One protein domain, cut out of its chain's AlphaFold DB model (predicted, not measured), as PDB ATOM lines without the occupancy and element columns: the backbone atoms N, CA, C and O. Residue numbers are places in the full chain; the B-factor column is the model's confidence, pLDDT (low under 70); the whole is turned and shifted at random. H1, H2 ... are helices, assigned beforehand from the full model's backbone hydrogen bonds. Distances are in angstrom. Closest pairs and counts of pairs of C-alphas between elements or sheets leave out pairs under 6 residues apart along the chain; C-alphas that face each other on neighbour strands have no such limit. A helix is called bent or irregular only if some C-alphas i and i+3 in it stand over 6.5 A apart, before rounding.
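This is residues 2 to 179 of the 289 residues of an uncharacterized protein of Neospora caninum (strain Liverpool) (UniProt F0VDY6). Four long helices run back and forth along one long axis: H1, H2 and H3 make a three-helix up-and-down bundle, and H4 folds back along H3 alone, clear of H1 and H2. At one end residues 2 to 13 of H1 stick out past the rest as a free arm, which adds to the length of the rod. The printed part has 178 residues with four named helices, in the order H1, H2, H3, H4, and no named strand, and its class is all helix. It is loose, with a radius of gyration of the C-alphas of 22.8 A, and the C-alphas span 87 by 29 by 19 A.

Start with H1, residues 2 to 54, and go on to H2, residues 61 to 98, and H3, residues 103 to 141. These three form a bundle, helices set along one another, and it is up and down, each running against the one before it in the chain. H1 and H2 are a helical hairpin: they touch, with residues 25 to 50 of H1 alone, and the closest C-alphas are those of Ser 43 and Val 75, 5.4 A apart. Their lines stand at a shallow tilt of 19 degrees, opposite ways. H2 and H3, the next hairpin, touch with 45 pairs of C-alphas within 8 A; look at Ala 74 and Gly 126, whose C-alphas are the closest at 5.0 A. They run opposite ways at a shallow tilt of 17 degrees. H1 and H3 touch and run the same way, at a shallow tilt of 17 degrees, with the C-alphas of Val 25 and Val 109 the closest at 6.6 A. H3 is the hub, touching three other helices. The third of these is H4, residues 144 to 172, which forms a hairpin with H3 and touches it along residues 124 to 139 of H3 alone. The closest C-alphas there are those of Val 139 and Ser 147, 5.5 A apart, and the two lines stand at a shallow tilt of 10 degrees, opposite ways. H4 is apart from H1 and from H2. Along the backbone, each O i to N i+4 pair is within hydrogen-bond range in H1 and H3, against 31 of 34 in H2 and 24 of 25 in H4.

Find C-alpha 2 at (35.907, 42.655, -26.221); from there H1 runs 78.9 A over 53 residues to C-alpha 54 at (21.728, -24.967, 11.798). H2 follows over residues 61 to 98, 54.9 A from first to last C-alpha. It is irregular, but only just: C-alphas 90 and 93 are 6.6 A apart. H3, residues 103 to 141, is 57.3 A long. H4, residues 144 to 172, is 41.1 A long and ends with C-alpha 172 at (14.310, 13.445, 0.108).

The two C-alphas farthest apart are those of Leu 2 and Lys 58, at 88.0 A. Without residues 2 to 13, which stand free, the body spans 68 by 29 by 20 A. The printed part has no cut. The link from H1 to H2 is short, six residues; the links from H2 to H3 and from H3 to H4 are tight, with four and two residues. The mean pLDDT of the printed part is 86.1; look for values under 70 at residues 56 to 57, at residue 59 and at residues 172 to 179, of which 172 belongs to H4.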
ATOM      1  N   LEU A   2      37.207  43.077 -26.790       80.44
ATOM      2  CA  LEU A   2      35.907  42.655 -26.221       80.44
ATOM      3  C   LEU A   2      35.592  41.148 -26.380       80.44
ATOM      4  O   LEU A   2      35.020  40.531 -25.488       80.44
ATOM      5  N   GLN A   3      36.015  40.540 -27.495       82.69
ATOM      6  CA  GLN A   3      35.825  39.107 -27.761       82.69
ATOM      7  C   GLN A   3      36.592  38.201 -26.783       82.69
ATOM      8  O   GLN A   3      36.081  37.152 -26.407       82.69
ATOM      9  N   ALA A   4      37.776  38.619 -26.320       81.88
ATOM     10  CA  ALA A   4      38.560  37.846 -25.356       81.88
ATOM     11  C   ALA A   4      37.884  37.809 -23.976       81.88
ATOM     12  O   ALA A   4      37.852  36.765 -23.330       81.88
ATOM     13  N   ASN A   5      37.263  38.919 -23.559       89.94
ATOM     14  CA  ASN A   5      36.499  38.972 -22.311       89.94
ATOM     15  C   ASN A   5      35.254  38.067 -22.383       89.94
ATOM     16  O   ASN A   5      34.983  37.296 -21.466       89.94
ATOM     17  N   LYS A   6      34.554  38.064 -23.529       86.44
ATOM     18  CA  LYS A   6      33.418  37.154 -23.761       86.44
ATOM     19  C   LYS A   6      33.829  35.679 -23.668       86.44
ATOM     20  O   LYS A   6      33.120  34.897 -23.041       86.44
ATOM     21  N   ALA A   7      34.960  35.305 -24.270       86.81
ATOM     22  CA  ALA A   7      35.470  33.936 -24.199       86.81
ATOM     23  C   ALA A   7      35.820  33.535 -22.757       86.81
ATOM     24  O   ALA A   7      35.444  32.453 -22.324       86.81
ATOM     25  N   SER A   8      36.454  34.427 -21.989       90.00
ATOM     26  CA  SER A   8      36.823  34.157 -20.595       90.00
ATOM     27  C   SER A   8      35.609  33.885 -19.699       90.00
ATOM     28  O   SER A   8      35.623  32.912 -18.945       90.00
ATOM     29  N   VAL A   9      34.536  34.676 -19.820       87.69
ATOM     30  CA  VAL A   9      33.298  34.457 -19.048       87.69
ATOM     31  C   VAL A   9      32.633  33.132 -19.430       87.69
ATOM     32  O   VAL A   9      32.200  32.388 -18.552       87.69
ATOM     33  N   LEU A  10      32.589  32.806 -20.726       86.12
ATOM     34  CA  LEU A  10      31.990  31.558 -21.202       86.12
ATOM     35  C   LEU A  10      32.773  30.329 -20.721       86.12
ATOM     36  O   LEU A  10      32.174  29.369 -20.237       86.12
ATOM     37  N   THR A  11      34.104  30.372 -20.800       88.44
ATOM     38  CA  THR A  11      34.962  29.306 -20.270       88.44
ATOM     39  C   THR A  11      34.814  29.177 -18.755       88.44
ATOM     40  O   THR A  11      34.710  28.059 -18.255       88.44
ATOM     41  N   GLY A  12      34.742  30.294 -18.022       88.94
ATOM     42  CA  GLY A  12      34.524  30.285 -16.573       88.94
ATOM     43  C   GLY A  12      33.189  29.647 -16.183       88.94
ATOM     44  O   GLY A  12      33.135  28.835 -15.260       88.94
ATOM     45  N   PHE A  13      32.126  29.945 -16.929       87.81
ATOM     46  CA  PHE A  13      30.817  29.327 -16.738       87.81
ATOM     47  C   PHE A  13      30.837  27.815 -17.020       87.81
ATOM     48  O   PHE A  13      30.334  27.032 -16.217       87.81
ATOM     49  N   HIS A  14      31.476  27.394 -18.114       83.94
ATOM     50  CA  HIS A  14      31.600  25.981 -18.473       83.94
ATOM     51  C   HIS A  14      32.401  25.185 -17.427       83.94
ATOM     52  O   HIS A  14      31.957  24.126 -16.980       83.94
ATOM     53  N   MET A  15      33.521  25.738 -16.945       86.69
ATOM     54  CA  MET A  15      34.282  25.150 -15.835       86.69
ATOM     55  C   MET A  15      33.457  25.072 -14.544       86.69
ATOM     56  O   MET A  15      33.524  24.070 -13.830       86.69
ATOM     57  N   GLY A  16      32.659  26.103 -14.250       88.19
ATOM     58  CA  GLY A  16      31.738  26.102 -13.114       88.19
ATOM     59  C   GLY A  16      30.709  24.973 -13.200       88.19
ATOM     60  O   GLY A  16      30.521  24.244 -12.228       88.19
ATOM     61  N   SER A  17      30.102  24.776 -14.373       84.00
ATOM     62  CA  SER A  17      29.118  23.712 -14.607       84.00
ATOM     63  C   SER A  17      29.718  22.313 -14.444       84.00
ATOM     64  O   SER A  17      29.125  21.467 -13.775       84.00
ATOM     65  N   MET A  18      30.908  22.068 -15.003       83.75
ATOM     66  CA  MET A  18      31.600  20.781 -14.846       83.75
ATOM     67  C   MET A  18      31.933  20.487 -13.381       83.75
ATOM     68  O   MET A  18      31.792  19.350 -12.928       83.75
ATOM     69  N   LYS A  19      32.332  21.512 -12.616       88.88
ATOM     70  CA  LYS A  19      32.628  21.363 -11.189       88.88
ATOM     71  C   LYS A  19      31.399  20.922 -10.392       88.88
ATOM     72  O   LYS A  19      31.533  20.062  -9.529       88.88
ATOM     73  N   VAL A  20      30.219  21.476 -10.681       88.44
ATOM     74  CA  VAL A  20      28.972  21.082 -10.000       88.44
ATOM     75  C   VAL A  20      28.642  19.616 -10.275       88.44
ATOM     76  O   VAL A  20      28.446  18.856  -9.332       88.44
ATOM     77  N   GLN A  21      28.683  19.194 -11.540       85.44
ATOM     78  CA  GLN A  21      28.407  17.801 -11.917       85.44
ATOM     79  C   GLN A  21      29.402  16.821 -11.285       85.44
ATOM     80  O   GLN A  21      29.024  15.731 -10.861       85.44
ATOM     81  N   TYR A  22      30.672  17.213 -11.159       87.06
ATOM     82  CA  TYR A  22      31.660  16.410 -10.442       87.06
ATOM     83  C   TYR A  22      31.299  16.240  -8.958       87.06
ATOM     84  O   TYR A  22      31.356  15.124  -8.444       87.06
ATOM     85  N   MET A  23      30.866  17.315  -8.285       89.75
ATOM     86  CA  MET A  23      30.440  17.246  -6.881       89.75
ATOM     87  C   MET A  23      29.189  16.375  -6.686       89.75
ATOM     88  O   MET A  23      29.091  15.680  -5.677       89.75
ATOM     89  N   GLU A  24      28.255  16.367  -7.641       89.00
ATOM     90  CA  GLU A  24      27.078  15.482  -7.612       89.00
ATOM     91  C   GLU A  24      27.473  14.005  -7.720       89.00
ATOM     92  O   GLU A  24      26.999  13.168  -6.946       89.00
ATOM     93  N   VAL A  25      28.390  13.678  -8.637       89.88
ATOM     94  CA  VAL A  25      28.902  12.310  -8.789       89.88
ATOM     95  C   VAL A  25      29.631  11.856  -7.524       89.88
ATOM     96  O   VAL A  25      29.395  10.748  -7.040       89.88
ATOM     97  N   GLU A  26      30.489  12.709  -6.961       91.44
ATOM     98  CA  GLU A  26      31.227  12.420  -5.728       91.44
ATOM     99  C   GLU A  26      30.282  12.195  -4.538       91.44
ATOM    100  O   GLU A  26      30.458  11.245  -3.767       91.44
ATOM    101  N   TYR A  27      29.224  13.004  -4.432       91.31
ATOM    102  CA  TYR A  27      28.171  12.820  -3.437       91.31
ATOM    103  C   TYR A  27      27.476  11.457  -3.579       91.31
ATOM    104  O   TYR A  27      27.355  10.721  -2.595       91.31
ATOM    105  N   LEU A  28      27.069  11.071  -4.791       89.81
ATOM    106  CA  LEU A  28      26.408   9.783  -5.033       89.81
ATOM    107  C   LEU A  28      27.336   8.592  -4.733       89.81
ATOM    108  O   LEU A  28      26.897   7.606  -4.135       89.81
ATOM    109  N   ILE A  29      28.631   8.696  -5.048       92.06
ATOM    110  CA  ILE A  29      29.637   7.689  -4.665       92.06
ATOM    111  C   ILE A  29      29.748   7.588  -3.138       92.06
ATOM    112  O   ILE A  29      29.766   6.481  -2.592       92.06
ATOM    113  N   MET A  30      29.783   8.722  -2.433       93.56
ATOM    114  CA  MET A  30      29.839   8.745  -0.969       93.56
ATOM    115  C   MET A  30      28.621   8.049  -0.347       93.56
ATOM    116  O   MET A  30      28.782   7.223   0.559       93.56
ATOM    117  N   VAL A  31      27.418   8.326  -0.856       91.56
ATOM    118  CA  VAL A  31      26.175   7.675  -0.413       91.56
ATOM    119  C   VAL A  31      26.234   6.166  -0.660       91.56
ATOM    120  O   VAL A  31      25.969   5.382   0.254       91.56
ATOM    121  N   MET A  32      26.658   5.738  -1.850       92.25
ATOM    122  CA  MET A  32      26.783   4.318  -2.188       92.25
ATOM    123  C   MET A  32      27.802   3.590  -1.314       92.25
ATOM    124  O   MET A  32      27.545   2.459  -0.902       92.25
ATOM    125  N   ASN A  33      28.916   4.232  -0.958       94.50
ATOM    126  CA  ASN A  33      29.902   3.656  -0.043       94.50
ATOM    127  C   ASN A  33      29.315   3.435   1.358       94.50
ATOM    128  O   ASN A  33      29.502   2.365   1.938       94.50
ATOM    129  N   LYS A  34      28.540   4.395   1.883       94.38
ATOM    130  CA  LYS A  34      27.856   4.241   3.179       94.38
ATOM    131  C   LYS A  34      26.825   3.113   3.143       94.38
ATOM    132  O   LYS A  34      26.813   2.273   4.045       94.38
ATOM    133  N   THR A  35      26.012   3.048   2.090       92.12
ATOM    134  CA  THR A  35      25.038   1.963   1.889       92.12
ATOM    135  C   THR A  35      25.732   0.606   1.770       92.12
ATOM    136  O   THR A  35      25.289  -0.368   2.376       92.12
ATOM    137  N   THR A  36      26.867   0.549   1.072       95.38
ATOM    138  CA  THR A  36      27.688  -0.662   0.931       95.38
ATOM    139  C   THR A  36      28.208  -1.137   2.290       95.38
ATOM    140  O   THR A  36      28.083  -2.316   2.621       95.38
ATOM    141  N   SER A  37      28.723  -0.239   3.134       96.00
ATOM    142  CA  SER A  37      29.154  -0.610   4.490       96.00
ATOM    143  C   SER A  37      28.005  -1.191   5.323       96.00
ATOM    144  O   SER A  37      28.179  -2.230   5.960       96.00
ATOM    145  N   LEU A  38      26.817  -0.575   5.284       94.44
ATOM    146  CA  LEU A  38      25.644  -1.069   6.015       94.44
ATOM    147  C   LEU A  38      25.162  -2.432   5.498       94.44
ATOM    148  O   LEU A  38      24.886  -3.328   6.297       94.44
ATOM    149  N   ALA A  39      25.100  -2.615   4.177       94.62
ATOM    150  CA  ALA A  39      24.705  -3.881   3.561       94.62
ATOM    151  C   ALA A  39      25.689  -5.017   3.891       94.62
ATOM    152  O   ALA A  39      25.261  -6.140   4.159       94.62
ATOM    153  N   SER A  40      26.992  -4.724   3.943       95.94
ATOM    154  CA  SER A  40      28.024  -5.691   4.344       95.94
ATOM    155  C   SER A  40      27.853  -6.138   5.800       95.94
ATOM    156  O   SER A  40      27.825  -7.339   6.078       95.94
ATOM    157  N   LEU A  41      27.639  -5.190   6.721       95.56
ATOM    158  CA  LEU A  41      27.390  -5.495   8.134       95.56
ATOM    159  C   LEU A  41      26.126  -6.346   8.319       95.56
ATOM    160  O   LEU A  41      26.161  -7.367   9.007       95.56
ATOM    161  N   LEU A  42      25.025  -5.968   7.661       92.44
ATOM    162  CA  LEU A  42      23.763  -6.714   7.713       92.44
ATOM    163  C   LEU A  42      23.905  -8.127   7.140       92.44
ATOM    164  O   LEU A  42      23.427  -9.084   7.750       92.44
ATOM    165  N   SER A  43      24.594  -8.273   6.006       94.00
ATOM    166  CA  SER A  43      24.885  -9.577   5.404       94.00
ATOM    167  C   SER A  43      25.716 -10.463   6.343       94.00
ATOM    168  O   SER A  43      25.395 -11.636   6.534       94.00
ATOM    169  N   GLY A  44      26.727  -9.895   7.012       94.44
ATOM    170  CA  GLY A  44      27.559 -10.603   7.992       94.44
ATOM    171  C   GLY A  44      26.777 -11.103   9.212       94.44
ATOM    172  O   GLY A  44      26.926 -12.260   9.624       94.44
ATOM    173  N   PHE A  45      25.894 -10.266   9.764       92.81
ATOM    174  CA  PHE A  45      25.006 -10.676  10.855       92.81
ATOM    175  C   PHE A  45      24.015 -11.748  10.404       92.81
ATOM    176  O   PHE A  45      23.846 -12.753  11.098       92.81
ATOM    177  N   ALA A  46      23.420 -11.598   9.220       91.69
ATOM    178  CA  ALA A  46      22.532 -12.604   8.649       91.69
ATOM    179  C   ALA A  46      23.237 -13.960   8.472       91.69
ATOM    180  O   ALA A  46      22.719 -14.978   8.935       91.69
ATOM    181  N   ALA A  47      24.452 -13.981   7.919       92.06
ATOM    182  CA  ALA A  47      25.238 -15.206   7.767       92.06
ATOM    183  C   ALA A  47      25.570 -15.867   9.119       92.06
ATOM    184  O   ALA A  47      25.476 -17.088   9.257       92.06
ATOM    185  N   SER A  48      25.890 -15.072  10.143       92.75
ATOM    186  CA  SER A  48      26.180 -15.582  11.489       92.75
ATOM    187  C   SER A  48      24.937 -16.184  12.160       92.75
ATOM    188  O   SER A  48      24.998 -17.297  12.689       92.75
ATOM    189  N   THR A  49      23.782 -15.511  12.072       90.00
ATOM    190  CA  THR A  49      22.503 -16.044  12.589       90.00
ATOM    191  C   THR A  49      22.067 -17.316  11.857       90.00
ATOM    192  O   THR A  49      21.568 -18.258  12.478       90.00
ATOM    193  N   PHE A  50      22.325 -17.388  10.548       89.81
ATOM    194  CA  PHE A  50      22.062 -18.573   9.746       89.81
ATOM    195  C   PHE A  50      22.859 -19.780  10.252       89.81
ATOM    196  O   PHE A  50      22.269 -20.829  10.521       89.81
ATOM    197  N   LEU A  51      24.172 -19.622  10.452       91.25
ATOM    198  CA  LEU A  51      25.040 -20.690  10.958       91.25
ATOM    199  C   LEU A  51      24.608 -21.159  12.350       91.25
ATOM    200  O   LEU A  51      24.486 -22.365  12.573       91.25
ATOM    201  N   GLN A  52      24.289 -20.233  13.257       88.56
ATOM    202  CA  GLN A  52      23.842 -20.573  14.611       88.56
ATOM    203  C   GLN A  52      22.540 -21.393  14.609       88.56
ATOM    204  O   GLN A  52      22.387 -22.324  15.401       88.56
ATOM    205  N   SER A  53      21.623 -21.109  13.681       84.19
ATOM    206  CA  SER A  53      20.352 -21.830  13.581       84.19
ATOM    207  C   SER A  53      20.479 -23.257  13.035       84.19
ATOM    208  O   SER A  53      19.560 -24.057  13.227       84.19
ATOM    209  N   THR A  54      21.576 -23.613  12.360       83.50
ATOM    210  CA  THR A  54      21.728 -24.967  11.798       83.50
ATOM    211  C   THR A  54      21.945 -26.049  12.862       83.50
ATOM    212  O   THR A  54      21.593 -27.205  12.617       83.50
ATOM    213  N   GLY A  55      22.436 -25.680  14.052       80.69
ATOM    214  CA  GLY A  55      22.747 -26.607  15.147       80.69
ATOM    215  C   GLY A  55      21.547 -27.124  15.957       80.69
ATOM    216  O   GLY A  55      21.676 -28.134  16.646       80.69
ATOM    217  N   LEU A  56      20.370 -26.489  15.875       68.56
ATOM    218  CA  LEU A  56      19.161 -26.920  16.595       68.56
ATOM    219  C   LEU A  56      18.297 -27.811  15.684       68.56
ATOM    220  O   LEU A  56      17.513 -27.329  14.866       68.56
ATOM    221  N   GLN A  57      18.461 -29.135  15.771       61.78
ATOM    222  CA  GLN A  57      17.867 -30.080  14.808       61.78
ATOM    223  C   GLN A  57      16.639 -30.859  15.318       61.78
ATOM    224  O   GLN A  57      16.350 -31.945  14.822       61.78
ATOM    225  N   LYS A  58      15.892 -30.327  16.292       71.12
ATOM    226  CA  LYS A  58      14.747 -31.028  16.898       71.12
ATOM    227  C   LYS A  58      13.465 -30.197  16.754       71.12
ATOM    228  O   LYS A  58      13.077 -29.498  17.679       71.12
ATOM    229  N   GLY A  59      12.850 -30.222  15.568       69.00
ATOM    230  CA  GLY A  59      11.628 -29.465  15.262       69.00
ATOM    231  C   GLY A  59      11.024 -29.800  13.893       69.00
ATOM    232  O   GLY A  59      11.608 -30.555  13.115       69.00
ATOM    233  N   GLU A  60       9.843 -29.250  13.617       77.50
ATOM    234  CA  GLU A  60       9.068 -29.497  12.395       77.50
ATOM    235  C   GLU A  60       9.799 -29.029  11.119       77.50
ATOM    236  O   GLU A  60      10.310 -27.911  11.037       77.50
ATOM    237  N   SER A  61       9.829 -29.890  10.095       84.50
ATOM    238  CA  SER A  61      10.636 -29.703   8.873       84.50
ATOM    239  C   SER A  61      10.237 -28.472   8.038       84.50
ATOM    240  O   SER A  61      11.091 -27.791   7.467       84.50
ATOM    241  N   TRP A  62       8.942 -28.139   7.997       87.88
ATOM    242  CA  TRP A  62       8.407 -27.085   7.126       87.88
ATOM    243  C   TRP A  62       8.829 -25.674   7.542       87.88
ATOM    244  O   TRP A  62       9.260 -24.884   6.703       87.88
ATOM    245  N   ILE A  63       8.761 -25.358   8.836       84.88
ATOM    246  CA  ILE A  63       9.103 -24.022   9.349       84.88
ATOM    247  C   ILE A  63      10.600 -23.758   9.160       84.88
ATOM    248  O   ILE A  63      11.003 -22.659   8.780       84.88
ATOM    249  N   LYS A  64      11.426 -24.799   9.329       86.38
ATOM    250  CA  LYS A  64      12.864 -24.738   9.057       86.38
ATOM    251  C   LYS A  64      13.154 -24.423   7.590       86.38
ATOM    252  O   LYS A  64      14.024 -23.603   7.314       86.38
ATOM    253  N   LEU A  65      12.430 -25.041   6.657       90.12
ATOM    254  CA  LEU A  65      12.597 -24.777   5.227       90.12
ATOM    255  C   LEU A  65      12.241 -23.325   4.880       90.12
ATOM    256  O   LEU A  65      13.017 -22.659   4.197       90.12
ATOM    257  N   ILE A  66      11.123 -22.812   5.404       89.00
ATOM    258  CA  ILE A  66      10.708 -21.414   5.201       89.00
ATOM    259  C   ILE A  66      11.755 -20.456   5.777       89.00
ATOM    260  O   ILE A  66      12.173 -19.526   5.091       89.00
ATOM    261  N   TYR A  67      12.235 -20.713   6.995       88.75
ATOM    262  CA  TYR A  67      13.288 -19.918   7.626       88.75
ATOM    263  C   TYR A  67      14.581 -19.891   6.793       88.75
ATOM    264  O   TYR A  67      15.162 -18.825   6.574       88.75
ATOM    265  N   VAL A  68      15.025 -21.047   6.289       91.12
ATOM    266  CA  VAL A  68      16.236 -21.151   5.461       91.12
ATOM    267  C   VAL A  68      16.073 -20.399   4.139       91.12
ATOM    268  O   VAL A  68      16.988 -19.673   3.755       91.12
ATOM    269  N   LEU A  69      14.923 -20.519   3.466       92.38
ATOM    270  CA  LEU A  69      14.635 -19.787   2.225       92.38
ATOM    271  C   LEU A  69      14.588 -18.271   2.442       92.38
ATOM    272  O   LEU A  69      15.085 -17.498   1.622       92.38
ATOM    273  N   PHE A  70      14.006 -17.831   3.553       90.12
ATOM    274  CA  PHE A  70      13.892 -16.410   3.855       90.12
ATOM    275  C   PHE A  70      15.243 -15.804   4.253       90.12
ATOM    276  O   PHE A  70      15.611 -14.722   3.808       90.12
ATOM    277  N   THR A  71      16.047 -16.540   5.019       91.31
ATOM    278  CA  THR A  71      17.400 -16.096   5.383       91.31
ATOM    279  C   THR A  71      18.331 -16.065   4.173       91.31
ATOM    280  O   THR A  71      19.082 -15.106   4.003       91.31
ATOM    281  N   SER A  72      18.277 -17.080   3.302       93.31
ATOM    282  CA  SER A  72      19.119 -17.123   2.101       93.31
ATOM    283  C   SER A  72      18.743 -16.037   1.094       93.31
ATOM    284  O   SER A  72      19.635 -15.411   0.521       93.31
ATOM    285  N   SER A  73      17.448 -15.750   0.925       92.88
ATOM    286  CA  SER A  73      16.994 -14.632   0.090       92.88
ATOM    287  C   SER A  73      17.389 -13.278   0.678       92.88
ATOM    288  O   SER A  73      17.910 -12.451  -0.067       92.88
ATOM    289  N   ALA A  74      17.261 -13.063   1.993       92.56
ATOM    290  CA  ALA A  74      17.725 -11.836   2.649       92.56
ATOM    291  C   ALA A  74      19.225 -11.581   2.410       92.56
ATOM    292  O   ALA A  74      19.607 -10.489   1.984       92.56
ATOM    293  N   VAL A  75      20.072 -12.598   2.614       94.69
ATOM    294  CA  VAL A  75      21.517 -12.513   2.325       94.69
ATOM    295  C   VAL A  75      21.758 -12.250   0.837       94.69
ATOM    296  O   VAL A  75      22.551 -11.377   0.487       94.69
ATOM    297  N   GLY A  76      21.042 -12.949  -0.048       94.44
ATOM    298  CA  GLY A  76      21.134 -12.761  -1.495       94.44
ATOM    299  C   GLY A  76      20.804 -11.333  -1.937       94.44
ATOM    300  O   GLY A  76      21.555 -10.752  -2.719       94.44
ATOM    301  N   PHE A  77      19.742 -10.730  -1.395       93.69
ATOM    302  CA  PHE A  77      19.383  -9.339  -1.682       93.69
ATOM    303  C   PHE A  77      20.441  -8.353  -1.175       93.69
ATOM    304  O   PHE A  77      20.794  -7.429  -1.906       93.69
ATOM    305  N   MET A  78      21.000  -8.563   0.023       94.44
ATOM    306  CA  MET A  78      22.074  -7.705   0.546       94.44
ATOM    307  C   MET A  78      23.343  -7.786  -0.316       94.44
ATOM    308  O   MET A  78      23.948  -6.757  -0.613       94.44
ATOM    309  N   LEU A  79      23.718  -8.982  -0.784       94.81
ATOM    310  CA  LEU A  79      24.841  -9.157  -1.714       94.81
ATOM    311  C   LEU A  79      24.561  -8.546  -3.096       94.81
ATOM    312  O   LEU A  79      25.462  -7.968  -3.703       94.81
ATOM    313  N   LEU A  80      23.322  -8.629  -3.586       94.75
ATOM    314  CA  LEU A  80      22.926  -8.002  -4.847       94.75
ATOM    315  C   LEU A  80      23.035  -6.472  -4.771       94.75
ATOM    316  O   LEU A  80      23.542  -5.852  -5.704       94.75
ATOM    317  N   VAL A  81      22.617  -5.867  -3.654       94.75
ATOM    318  CA  VAL A  81      22.790  -4.425  -3.408       94.75
ATOM    319  C   VAL A  81      24.271  -4.054  -3.412       94.75
ATOM    320  O   VAL A  81      24.647  -3.125  -4.119       94.75
ATOM    321  N   LEU A  82      25.119  -4.808  -2.703       95.31
ATOM    322  CA  LEU A  82      26.573  -4.592  -2.706       95.31
ATOM    323  C   LEU A  82      27.160  -4.634  -4.123       95.31
ATOM    324  O   LEU A  82      27.980  -3.783  -4.480       95.31
ATOM    325  N   LEU A  83      26.726  -5.598  -4.938       95.88
ATOM    326  CA  LEU A  83      27.168  -5.732  -6.323       95.88
ATOM    327  C   LEU A  83      26.754  -4.515  -7.157       95.88
ATOM    328  O   LEU A  83      27.592  -3.944  -7.852       95.88
ATOM    329  N   ILE A  84      25.492  -4.088  -7.063       93.62
ATOM    330  CA  ILE A  84      24.984  -2.914  -7.788       93.62
ATOM    331  C   ILE A  84      25.739  -1.656  -7.353       93.62
ATOM    332  O   ILE A  84      26.184  -0.897  -8.212       93.62
ATOM    333  N   CYS A  85      25.947  -1.458  -6.048       94.44
ATOM    334  CA  CYS A  85      26.719  -0.332  -5.530       94.44
ATOM    335  C   CYS A  85      28.144  -0.313  -6.093       94.44
ATOM    336  O   CYS A  85      28.583   0.719  -6.594       94.44
ATOM    337  N   THR A  86      28.824  -1.461  -6.095       94.25
ATOM    338  CA  THR A  86      30.193  -1.594  -6.620       94.25
ATOM    339  C   THR A  86      30.261  -1.341  -8.129       94.25
ATOM    340  O   THR A  86      31.172  -0.678  -8.619       94.25
ATOM    341  N   LEU A  87      29.281  -1.838  -8.889       93.25
ATOM    342  CA  LEU A  87      29.204  -1.575 -10.326       93.25
ATOM    343  C   LEU A  87      28.981  -0.085 -10.606       93.25
ATOM    344  O   LEU A  87      29.636   0.465 -11.488       93.25
ATOM    345  N   CYS A  88      28.124   0.585  -9.831       90.94
ATOM    346  CA  CYS A  88      27.871   2.019  -9.985       90.94
ATOM    347  C   CYS A  88      29.111   2.862  -9.667       90.94
ATOM    348  O   CYS A  88      29.422   3.777 -10.427       90.94
ATOM    349  N   THR A  89      29.858   2.535  -8.607       92.19
ATOM    350  CA  THR A  89      31.081   3.277  -8.253       92.19
ATOM    351  C   THR A  89      32.201   3.076  -9.271       92.19
ATOM    352  O   THR A  89      32.974   4.003  -9.506       92.19
ATOM    353  N   MET A  90      32.271   1.916  -9.933       92.31
ATOM    354  CA  MET A  90      33.223   1.691 -11.026       92.31
ATOM    355  C   MET A  90      32.790   2.335 -12.351       92.31
ATOM    356  O   MET A  90      33.629   2.864 -13.082       92.31
ATOM    357  N   TRP A  91      31.499   2.292 -12.689       89.12
ATOM    358  CA  TRP A  91      30.999   2.767 -13.987       89.12
ATOM    359  C   TRP A  91      30.750   4.276 -14.023       89.12
ATOM    360  O   TRP A  91      30.949   4.881 -15.077       89.12
ATOM    361  N   GLY A  92      30.379   4.889 -12.895       87.12
ATOM    362  CA  GLY A  92      30.134   6.331 -12.769       87.12
ATOM    363  C   GLY A  92      31.265   7.198 -13.345       87.12
ATOM    364  O   GLY A  92      31.040   7.909 -14.327       87.12
ATOM    365  N   PRO A  93      32.507   7.102 -12.834       86.56
ATOM    366  CA  PRO A  93      33.629   7.886 -13.356       86.56
ATOM    367  C   PRO A  93      34.052   7.457 -14.772       86.56
ATOM    368  O   PRO A  93      34.521   8.278 -15.560       86.56
ATOM    369  N   GLY A  94      33.863   6.181 -15.129       87.00
ATOM    370  CA  GLY A  94      34.210   5.664 -16.456       87.00
ATOM    371  C   GLY A  94      33.355   6.255 -17.582       87.00
ATOM    372  O   GLY A  94      33.863   6.490 -18.682       87.00
ATOM    373  N   LEU A  95      32.076   6.526 -17.306       84.44
ATOM    374  CA  LEU A  95      31.160   7.182 -18.242       84.44
ATOM    375  C   LEU A  95      31.462   8.679 -18.389       84.44
ATOM    376  O   LEU A  95      31.350   9.207 -19.494       84.44
ATOM    377  N   ALA A  96      31.914   9.336 -17.316       81.44
ATOM    378  CA  ALA A  96      32.281  10.753 -17.335       81.44
ATOM    379  C   ALA A  96      33.484  11.054 -18.251       81.44
ATOM    380  O   ALA A  96      33.523  12.102 -18.888       81.44
ATOM    381  N   LEU A  97      34.447  10.131 -18.360       81.31
ATOM    382  CA  LEU A  97      35.695  10.350 -19.109       81.31
ATOM    383  C   LEU A  97      35.640   9.947 -20.593       81.31
ATOM    384  O   LEU A  97      36.513  10.340 -21.362       81.31
ATOM    385  N   ARG A  98      34.668   9.124 -21.007       82.81
ATOM    386  CA  ARG A  98      34.631   8.527 -22.362       82.81
ATOM    387  C   ARG A  98      33.699   9.227 -23.348       82.81
ATOM    388  O   ARG A  98      33.675   8.855 -24.520       82.81
ATOM    389  N   GLY A  99      32.910  10.192 -22.899       79.75
ATOM    390  CA  GLY A  99      31.928  10.839 -23.754       79.75
ATOM    391  C   GLY A  99      32.512  11.989 -24.585       79.75
ATOM    392  O   GLY A  99      33.196  12.846 -24.037       79.75
ATOM    393  N   PRO A 100      32.235  12.055 -25.900       76.00
ATOM    394  CA  PRO A 100      32.745  13.115 -26.772       76.00
ATOM    395  C   PRO A 100      32.013  14.468 -26.630       76.00
ATOM    396  O   PRO A 100      32.313  15.385 -27.394       76.00
ATOM    397  N   LYS A 101      31.027  14.599 -25.727       78.62
ATOM    398  CA  LYS A 101      30.166  15.790 -25.567       78.62
ATOM    399  C   LYS A 101      29.689  15.955 -24.123       78.62
ATOM    400  O   LYS A 101      29.447  14.953 -23.465       78.62
ATOM    401  N   ASP A 102      29.413  17.190 -23.702       73.88
ATOM    402  CA  ASP A 102      28.898  17.540 -22.362       73.88
ATOM    403  C   ASP A 102      27.611  16.786 -21.964       73.88
ATOM    404  O   ASP A 102      27.359  16.523 -20.788       73.88
ATOM    405  N   GLU A 103      26.816  16.359 -22.949       79.62
ATOM    406  CA  GLU A 103      25.602  15.555 -22.746       79.62
ATOM    407  C   GLU A 103      25.881  14.179 -22.113       79.62
ATOM    408  O   GLU A 103      25.003  13.599 -21.469       79.62
ATOM    409  N   SER A 104      27.091  13.627 -22.268       80.75
ATOM    410  CA  SER A 104      27.423  12.319 -21.692       80.75
ATOM    411  C   SER A 104      27.516  12.351 -20.172       80.75
ATOM    412  O   SER A 104      27.202  11.349 -19.533       80.75
ATOM    413  N   LEU A 105      27.949  13.481 -19.602       82.88
ATOM    414  CA  LEU A 105      28.109  13.632 -18.160       82.88
ATOM    415  C   LEU A 105      26.740  13.722 -17.479       82.88
ATOM    416  O   LEU A 105      26.497  12.994 -16.523       82.88
ATOM    417  N   GLN A 106      25.812  14.502 -18.045       83.31
ATOM    418  CA  GLN A 106      24.419  14.546 -17.579       83.31
ATOM    419  C   GLN A 106      23.769  13.163 -17.628       83.31
ATOM    420  O   GLN A 106      23.222  12.692 -16.636       83.31
ATOM    421  N   ARG A 107      23.926  12.452 -18.749       84.94
ATOM    422  CA  ARG A 107      23.377  11.099 -18.884       84.94
ATOM    423  C   ARG A 107      23.979  10.110 -17.882       84.94
ATOM    424  O   ARG A 107      23.283   9.204 -17.433       84.94
ATOM    425  N   ALA A 108      25.264  10.249 -17.553       87.12
ATOM    426  CA  ALA A 108      25.912   9.416 -16.543       87.12
ATOM    427  C   ALA A 108      25.332   9.675 -15.145       87.12
ATOM    428  O   ALA A 108      25.054   8.715 -14.427       87.12
ATOM    429  N   VAL A 109      25.103  10.946 -14.794       87.38
ATOM    430  CA  VAL A 109      24.460  11.342 -13.532       87.38
ATOM    431  C   VAL A 109      23.039  10.783 -13.451       87.38
ATOM    432  O   VAL A 109      22.724  10.116 -12.470       87.38
ATOM    433  N   ASP A 110      22.227  10.929 -14.503       87.69
ATOM    434  CA  ASP A 110      20.845  10.422 -14.532       87.69
ATOM    435  C   ASP A 110      20.773   8.898 -14.332       87.69
ATOM    436  O   ASP A 110      19.936   8.380 -13.586       87.69
ATOM    437  N   ILE A 111      21.666   8.153 -14.994       87.62
ATOM    438  CA  ILE A 111      21.734   6.692 -14.851       87.62
ATOM    439  C   ILE A 111      22.160   6.315 -13.428       87.62
ATOM    440  O   ILE A 111      21.628   5.352 -12.870       87.62
ATOM    441  N   MET A 112      23.108   7.053 -12.845       87.44
ATOM    442  CA  MET A 112      23.601   6.781 -11.500       87.44
ATOM    443  C   MET A 112      22.565   7.125 -10.425       87.44
ATOM    444  O   MET A 112      22.418   6.377  -9.463       87.44
ATOM    445  N   ASP A 113      21.802   8.199 -10.597       89.00
ATOM    446  CA  ASP A 113      20.714   8.545  -9.681       89.00
ATOM    447  C   ASP A 113      19.604   7.478  -9.712       89.00
ATOM    448  O   ASP A 113      19.188   6.942  -8.677       89.00
ATOM    449  N   SER A 114      19.215   7.046 -10.917       89.12
ATOM    450  CA  SER A 114      18.240   5.966 -11.089       89.12
ATOM    451  C   SER A 114      18.708   4.640 -10.469       89.12
ATOM    452  O   SER A 114      17.916   3.933  -9.831       89.12
ATOM    453  N   SER A 115      19.993   4.295 -10.606       90.50
ATOM    454  CA  SER A 115      20.540   3.063 -10.031       90.50
ATOM    455  C   SER A 115      20.662   3.128  -8.507       90.50
ATOM    456  O   SER A 115      20.378   2.129  -7.840       90.50
ATOM    457  N   VAL A 116      21.004   4.289  -7.940       89.88
ATOM    458  CA  VAL A 116      21.011   4.531  -6.489       89.88
ATOM    459  C   VAL A 116      19.609   4.337  -5.917       89.88
ATOM    460  O   VAL A 116      19.437   3.613  -4.932       89.88
ATOM    461  N   GLN A 117      18.582   4.889  -6.568       88.75
ATOM    462  CA  GLN A 117      17.197   4.702  -6.137       88.75
ATOM    463  C   GLN A 117      16.778   3.223  -6.188       88.75
ATOM    464  O   GLN A 117      16.136   2.720  -5.258       88.75
ATOM    465  N   ALA A 118      17.162   2.499  -7.243       88.56
ATOM    466  CA  ALA A 118      16.913   1.063  -7.349       88.56
ATOM    467  C   ALA A 118      17.639   0.266  -6.247       88.56
ATOM    468  O   ALA A 118      17.035  -0.617  -5.630       88.56
ATOM    469  N   ALA A 119      18.894   0.610  -5.945       91.12
ATOM    470  CA  ALA A 119      19.676  -0.015  -4.882       91.12
ATOM    471  C   ALA A 119      19.032   0.194  -3.502       91.12
ATOM    472  O   ALA A 119      18.907  -0.765  -2.741       91.12
ATOM    473  N   PHE A 120      18.531   1.396  -3.200       89.12
ATOM    474  CA  PHE A 120      17.810   1.663  -1.949       89.12
ATOM    475  C   PHE A 120      16.503   0.871  -1.821       89.12
ATOM    476  O   PHE A 120      16.174   0.390  -0.729       89.12
ATOM    477  N   ARG A 121      15.763   0.680  -2.922       88.06
ATOM    478  CA  ARG A 121      14.559  -0.171  -2.925       88.06
ATOM    479  C   ARG A 121      14.912  -1.628  -2.637       88.06
ATOM    480  O   ARG A 121      14.287  -2.242  -1.776       88.06
ATOM    481  N   LEU A 122      15.939  -2.161  -3.300       90.88
ATOM    482  CA  LEU A 122      16.422  -3.527  -3.062       90.88
ATOM    483  C   LEU A 122      16.958  -3.708  -1.637       90.88
ATOM    484  O   LEU A 122      16.650  -4.712  -0.998       90.88
ATOM    485  N   PHE A 123      17.681  -2.719  -1.110       92.75
ATOM    486  CA  PHE A 123      18.159  -2.705   0.272       92.75
ATOM    487  C   PHE A 123      17.000  -2.758   1.270       92.75
ATOM    488  O   PHE A 123      17.022  -3.557   2.204       92.75
ATOM    489  N   SER A 124      15.948  -1.973   1.033       88.75
ATOM    490  CA  SER A 124      14.755  -1.949   1.889       88.75
ATOM    491  C   SER A 124      13.995  -3.280   1.860       88.75
ATOM    492  O   SER A 124      13.572  -3.769   2.908       88.75
ATOM    493  N   ILE A 125      13.862  -3.903   0.682       89.06
ATOM    494  CA  ILE A 125      13.250  -5.234   0.531       89.06
ATOM    495  C   ILE A 125      14.092  -6.298   1.249       89.06
ATOM    496  O   ILE A 125      13.548  -7.110   1.998       89.06
ATOM    497  N   GLY A 126      15.416  -6.264   1.075       91.62
ATOM    498  CA  GLY A 126      16.345  -7.153   1.772       91.62
ATOM    499  C   GLY A 126      16.273  -6.993   3.291       91.62
ATOM    500  O   GLY A 126      16.269  -7.988   4.011       91.62
ATOM    501  N   LEU A 127      16.146  -5.759   3.789       90.25
ATOM    502  CA  LEU A 127      16.005  -5.467   5.216       90.25
ATOM    503  C   LEU A 127      14.677  -5.990   5.777       90.25
ATOM    504  O   LEU A 127      14.667  -6.626   6.829       90.25
ATOM    505  N   ALA A 128      13.565  -5.785   5.068       86.38
ATOM    506  CA  ALA A 128      12.270  -6.343   5.457       86.38
ATOM    507  C   ALA A 128      12.311  -7.883   5.497       86.38
ATOM    508  O   ALA A 128      11.788  -8.505   6.426       86.38
ATOM    509  N   CYS A 129      12.998  -8.493   4.527       89.25
ATOM    510  CA  CYS A 129      13.231  -9.931   4.490       89.25
ATOM    511  C   CYS A 129      14.127 -10.404   5.661       89.25
ATOM    512  O   CYS A 129      13.878 -11.408   6.325       89.25
ATOM    513  N   TYR A 130      15.148  -9.639   6.023       91.06
ATOM    514  CA  TYR A 130      15.957  -9.954   7.197       91.06
ATOM    515  C   TYR A 130      15.139  -9.907   8.503       91.06
ATOM    516  O   TYR A 130      15.206 -10.833   9.315       91.06
ATOM    517  N   LEU A 131      14.304  -8.876   8.678       89.50
ATOM    518  CA  LEU A 131      13.465  -8.718   9.868       89.50
ATOM    519  C   LEU A 131      12.462  -9.860  10.023       89.50
ATOM    520  O   LEU A 131      12.347 -10.428  11.107       89.50
ATOM    521  N   PHE A 132      11.769 -10.246   8.950       86.31
ATOM    522  CA  PHE A 132      10.809 -11.342   9.044       86.31
ATOM    523  C   PHE A 132      11.504 -12.697   9.275       86.31
ATOM    524  O   PHE A 132      10.989 -13.494  10.055       86.31
ATOM    525  N   SER A 133      12.728 -12.919   8.765       90.00
ATOM    526  CA  SER A 133      13.527 -14.092   9.172       90.00
ATOM    527  C   SER A 133      13.839 -14.093  10.675       90.00
ATOM    528  O   SER A 133      13.673 -15.110  11.355       90.00
ATOM    529  N   SER A 134      14.239 -12.940  11.222       88.50
ATOM    530  CA  SER A 134      14.542 -12.793  12.651       88.50
ATOM    531  C   SER A 134      13.322 -13.096  13.533       88.50
ATOM    532  O   SER A 134      13.445 -13.810  14.530       88.50
ATOM    533  N   ILE A 135      12.133 -12.644  13.118       86.44
ATOM    534  CA  ILE A 135      10.862 -12.960  13.783       86.44
ATOM    535  C   ILE A 135      10.616 -14.476  13.783       86.44
ATOM    536  O   ILE A 135      10.339 -15.042  14.840       86.44
ATOM    537  N   LEU A 136      10.764 -15.155  12.636       84.06
ATOM    538  CA  LEU A 136      10.604 -16.617  12.559       84.06
ATOM    539  C   LEU A 136      11.592 -17.350  13.475       84.06
ATOM    540  O   LEU A 136      11.216 -18.322  14.131       84.06
ATOM    541  N   SER A 137      12.837 -16.875  13.544       84.12
ATOM    542  CA  SER A 137      13.860 -17.445  14.423       84.12
ATOM    543  C   SER A 137      13.476 -17.324  15.903       84.12
ATOM    544  O   SER A 137      13.558 -18.308  16.641       84.12
ATOM    545  N   MET A 138      12.975 -16.160  16.335       84.62
ATOM    546  CA  MET A 138      12.471 -15.976  17.704       84.62
ATOM    547  C   MET A 138      11.269 -16.870  18.009       84.62
ATOM    548  O   MET A 138      11.200 -17.450  19.094       84.62
ATOM    549  N   VAL A 139      10.349 -17.030  17.052       82.31
ATOM    550  CA  VAL A 139       9.175 -17.898  17.218       82.31
ATOM    551  C   VAL A 139       9.574 -19.354  17.445       82.31
ATOM    552  O   VAL A 139       8.922 -20.042  18.226       82.31
ATOM    553  N   LEU A 140      10.656 -19.812  16.814       81.00
ATOM    554  CA  LEU A 140      11.164 -21.172  16.984       81.00
ATOM    555  C   LEU A 140      11.881 -21.400  18.324       81.00
ATOM    556  O   LEU A 140      11.890 -22.530  18.810       81.00
ATOM    557  N   LEU A 141      12.504 -20.368  18.906       82.00
ATOM    558  CA  LEU A 141      13.347 -20.512  20.100       82.00
ATOM    559  C   LEU A 141      12.609 -20.292  21.432       82.00
ATOM    560  O   LEU A 141      13.059 -20.813  22.454       82.00
ATOM    561  N   GLN A 142      11.528 -19.508  21.456       81.12
ATOM    562  CA  GLN A 142      10.893 -19.043  22.699       81.12
ATOM    563  C   GLN A 142       9.520 -19.689  22.971       81.12
ATOM    564  O   GLN A 142       8.763 -19.957  22.040       81.12
ATOM    565  N   PRO A 143       9.135 -19.882  24.250       79.56
ATOM    566  CA  PRO A 143       7.782 -20.290  24.622       79.56
ATOM    567  C   PRO A 143       6.711 -19.302  24.127       79.56
ATOM    568  O   PRO A 143       6.928 -18.089  24.037       79.56
ATOM    569  N   SER A 144       5.524 -19.846  23.843       79.56
ATOM    570  CA  SER A 144       4.460 -19.251  23.017       79.56
ATOM    571  C   SER A 144       4.006 -17.840  23.410       79.56
ATOM    572  O   SER A 144       3.700 -17.039  22.531       79.56
ATOM    573  N   LEU A 145       3.996 -17.496  24.700       79.06
ATOM    574  CA  LEU A 145       3.516 -16.186  25.161       79.06
ATOM    575  C   LEU A 145       4.548 -15.063  24.996       79.06
ATOM    576  O   LEU A 145       4.197 -13.969  24.561       79.06
ATOM    577  N   SER A 146       5.824 -15.323  25.300       80.12
ATOM    578  CA  SER A 146       6.886 -14.313  25.153       80.12
ATOM    579  C   SER A 146       7.201 -14.031  23.686       80.12
ATOM    580  O   SER A 146       7.547 -12.903  23.341       80.12
ATOM    581  N   SER A 147       7.073 -15.055  22.841       83.06
ATOM    582  CA  SER A 147       7.259 -14.957  21.394       83.06
ATOM    583  C   SER A 147       6.229 -14.019  20.755       83.06
ATOM    584  O   SER A 147       6.584 -13.140  19.979       83.06
ATOM    585  N   LEU A 148       4.955 -14.119  21.143       84.00
ATOM    586  CA  LEU A 148       3.891 -13.289  20.565       84.00
ATOM    587  C   LEU A 148       4.126 -11.785  20.786       84.00
ATOM    588  O   LEU A 148       3.926 -10.982  19.874       84.00
ATOM    589  N   VAL A 149       4.596 -11.411  21.980       86.81
ATOM    590  CA  VAL A 149       4.893 -10.013  22.326       86.81
ATOM    591  C   VAL A 149       6.105  -9.495  21.546       86.81
ATOM    592  O   VAL A 149       6.035  -8.403  20.982       86.81
ATOM    593  N   SER A 150       7.196 -10.267  21.460       82.75
ATOM    594  CA  SER A 150       8.385  -9.845  20.705       82.75
ATOM    595  C   SER A 150       8.102  -9.750  19.204       82.75
ATOM    596  O   SER A 150       8.482  -8.765  18.574       82.75
ATOM    597  N   VAL A 151       7.350 -10.703  18.648       86.19
ATOM    598  CA  VAL A 151       6.884 -10.692  17.253       86.19
ATOM    599  C   VAL A 151       6.064  -9.439  16.961       86.19
ATOM    600  O   VAL A 151       6.309  -8.773  15.956       86.19
ATOM    601  N   ALA A 152       5.114  -9.088  17.833       87.12
ATOM    602  CA  ALA A 152       4.277  -7.905  17.648       87.12
ATOM    603  C   ALA A 152       5.109  -6.614  17.661       87.12
ATOM    604  O   ALA A 152       4.953  -5.780  16.770       87.12
ATOM    605  N   ILE A 153       6.033  -6.472  18.616       89.38
ATOM    606  CA  ILE A 153       6.896  -5.286  18.728       89.38
ATOM    607  C   ILE A 153       7.818  -5.163  17.508       89.38
ATOM    608  O   ILE A 153       7.901  -4.086  16.915       89.38
ATOM    609  N   ILE A 154       8.476  -6.252  17.098       87.12
ATOM    610  CA  ILE A 154       9.398  -6.246  15.951       87.12
ATOM    611  C   ILE A 154       8.632  -6.025  14.642       87.12
ATOM    612  O   ILE A 154       9.105  -5.289  13.782       87.12
ATOM    613  N   SER A 155       7.436  -6.600  14.493       87.06
ATOM    614  CA  SER A 155       6.588  -6.398  13.314       87.06
ATOM    615  C   SER A 155       6.112  -4.947  13.204       87.06
ATOM    616  O   SER A 155       6.302  -4.312  12.166       87.06
ATOM    617  N   VAL A 156       5.573  -4.374  14.286       89.69
ATOM    618  CA  VAL A 156       5.121  -2.973  14.305       89.69
ATOM    619  C   VAL A 156       6.299  -2.023  14.088       89.69
ATOM    620  O   VAL A 156       6.206  -1.121  13.254       89.69
ATOM    621  N   GLY A 157       7.421  -2.251  14.777       87.88
ATOM    622  CA  GLY A 157       8.645  -1.470  14.608       87.88
ATOM    623  C   GLY A 157       9.206  -1.567  13.190       87.88
ATOM    624  O   GLY A 157       9.519  -0.547  12.586       87.88
ATOM    625  N   GLY A 158       9.256  -2.771  12.619       84.88
ATOM    626  CA  GLY A 158       9.710  -3.013  11.251       84.88
ATOM    627  C   GLY A 158       8.835  -2.311  10.216       84.88
ATOM    628  O   GLY A 158       9.353  -1.594   9.363       84.88
ATOM    629  N   VAL A 159       7.508  -2.425  10.328       85.44
ATOM    630  CA  VAL A 159       6.571  -1.720   9.439       85.44
ATOM    631  C   VAL A 159       6.708  -0.206   9.583       85.44
ATOM    632  O   VAL A 159       6.674   0.499   8.574       85.44
ATOM    633  N   PHE A 160       6.883   0.304  10.804       90.88
ATOM    634  CA  PHE A 160       7.085   1.731  11.043       90.88
ATOM    635  C   PHE A 160       8.394   2.231  10.425       90.88
ATOM    636  O   PHE A 160       8.378   3.237   9.722       90.88
ATOM    637  N   ILE A 161       9.500   1.504  10.608       87.12
ATOM    638  CA  ILE A 161      10.806   1.830  10.016       87.12
ATOM    639  C   ILE A 161      10.735   1.775   8.490       87.12
ATOM    640  O   ILE A 161      11.210   2.696   7.832       87.12
ATOM    641  N   CYS A 162      10.107   0.747   7.913       81.69
ATOM    642  CA  CYS A 162       9.926   0.659   6.465       81.69
ATOM    643  C   CYS A 162       9.083   1.828   5.947       81.69
ATOM    644  O   CYS A 162       9.482   2.478   4.986       81.69
ATOM    645  N   ARG A 163       7.956   2.145   6.597       86.75
ATOM    646  CA  ARG A 163       7.111   3.288   6.216       86.75
ATOM    647  C   ARG A 163       7.845   4.615   6.329       86.75
ATOM    648  O   ARG A 163       7.777   5.405   5.397       86.75
ATOM    649  N   ALA A 164       8.552   4.846   7.431       87.12
ATOM    650  CA  ALA A 164       9.358   6.042   7.622       87.12
ATOM    651  C   ALA A 164      10.470   6.122   6.569       87.12
ATOM    652  O   ALA A 164      10.684   7.184   6.002       87.12
ATOM    653  N   GLY A 165      11.118   5.000   6.246       82.25
ATOM    654  CA  GLY A 165      12.119   4.910   5.186       82.25
ATOM    655  C   GLY A 165      11.551   5.274   3.816       82.25
ATOM    656  O   GLY A 165      12.104   6.139   3.147       82.25
ATOM    657  N   PHE A 166      10.415   4.689   3.426       82.44
ATOM    658  CA  PHE A 166       9.737   5.039   2.172       82.44
ATOM    659  C   PHE A 166       9.313   6.506   2.138       82.44
ATOM    660  O   PHE A 166       9.573   7.190   1.156       82.44
ATOM    661  N   HIS A 167       8.742   7.008   3.231       86.50
ATOM    662  CA  HIS A 167       8.321   8.399   3.343       86.50
ATOM    663  C   HIS A 167       9.505   9.369   3.235       86.50
ATOM    664  O   HIS A 167       9.430  10.390   2.558       86.50
ATOM    665  N   VAL A 168      10.629   9.046   3.878       84.00
ATOM    666  CA  VAL A 168      11.864   9.829   3.782       84.00
ATOM    667  C   VAL A 168      12.421   9.775   2.364       84.00
ATOM    668  O   VAL A 168      12.828  10.810   1.858       84.00
ATOM    669  N   VAL A 169      12.399   8.620   1.694       80.62
ATOM    670  CA  VAL A 169      12.829   8.508   0.291       80.62
ATOM    671  C   VAL A 169      11.935   9.337  -0.633       80.62
ATOM    672  O   VAL A 169      12.454   9.986  -1.534       80.62
ATOM    673  N   GLU A 170      10.623   9.379  -0.400       82.06
ATOM    674  CA  GLU A 170       9.703  10.214  -1.185       82.06
ATOM    675  C   GLU A 170       9.932  11.715  -0.955       82.06
ATOM    676  O   GLU A 170       9.890  12.492  -1.904       82.06
ATOM    677  N   HIS A 171      10.235  12.135   0.276       80.25
ATOM    678  CA  HIS A 171      10.476  13.549   0.588       80.25
ATOM    679  C   HIS A 171      11.901  14.033   0.282       80.25
ATOM    680  O   HIS A 171      12.085  15.197  -0.069       80.25
ATOM    681  N   LEU A 172      12.904  13.164   0.428       69.88
ATOM    682  CA  LEU A 172      14.310  13.445   0.108       69.88
ATOM    683  C   LEU A 172      14.658  13.169  -1.353       69.88
ATOM    684  O   LEU A 172      15.756  13.520  -1.773       69.88
ATOM    685  N   SER A 173      13.732  12.608  -2.130       63.69
ATOM    686  CA  SER A 173      13.770  12.642  -3.590       63.69
ATOM    687  C   SER A 173      12.818  13.736  -4.087       63.69
ATOM    688  O   SER A 173      11.823  13.438  -4.752       63.69
ATOM    689  N   PRO A 174      13.049  15.027  -3.755       54.28
ATOM    690  CA  PRO A 174      12.320  16.072  -4.433       54.28
ATOM    691  C   PRO A 174      12.656  15.920  -5.918       54.28
ATOM    692  O   PRO A 174      13.827  15.942  -6.296       54.28
ATOM    693  N   SER A 175      11.641  15.804  -6.778       56.59
ATOM    694  CA  SER A 175      11.774  15.863  -8.246       56.59
ATOM    695  C   SER A 175      12.291  17.229  -8.755       56.59
ATOM    696  O   SER A 175      11.982  17.648  -9.866       56.59
ATOM    697  N   TYR A 176      13.044  17.951  -7.922       46.34
ATOM    698  CA  TYR A 176      13.490  19.328  -8.075       46.34
ATOM    699  C   TYR A 176      14.998  19.462  -8.268       46.34
ATOM    700  O   TYR A 176      15.489  20.586  -8.323       46.34
ATOM    701  N   VAL A 177      15.729  18.373  -8.518       53.38
ATOM    702  CA  VAL A 177      16.806  18.518  -9.502       53.38
ATOM    703  C   VAL A 177      16.099  18.514 -10.845       53.38
ATOM    704  O   VAL A 177      16.088  17.527 -11.565       53.38
ATOM    705  N   THR A 178      15.400  19.609 -11.159       52.97
ATOM    706  CA  THR A 178      15.188  19.933 -12.561       52.97
ATOM    707  C   THR A 178      16.615  20.058 -13.063       52.97
ATOM    708  O   THR A 178      17.297  20.970 -12.585       52.97
ATOM    709  N   PRO A 179      17.133  19.137 -13.900       55.66
ATOM    710  CA  PRO A 179      18.399  19.399 -14.538       55.66
ATOM    711  C   PRO A 179      18.163  20.740 -15.208       55.66
ATOM    712  O   PRO A 179      17.312  20.873 -16.092       55.66
TER     713      PRO A 179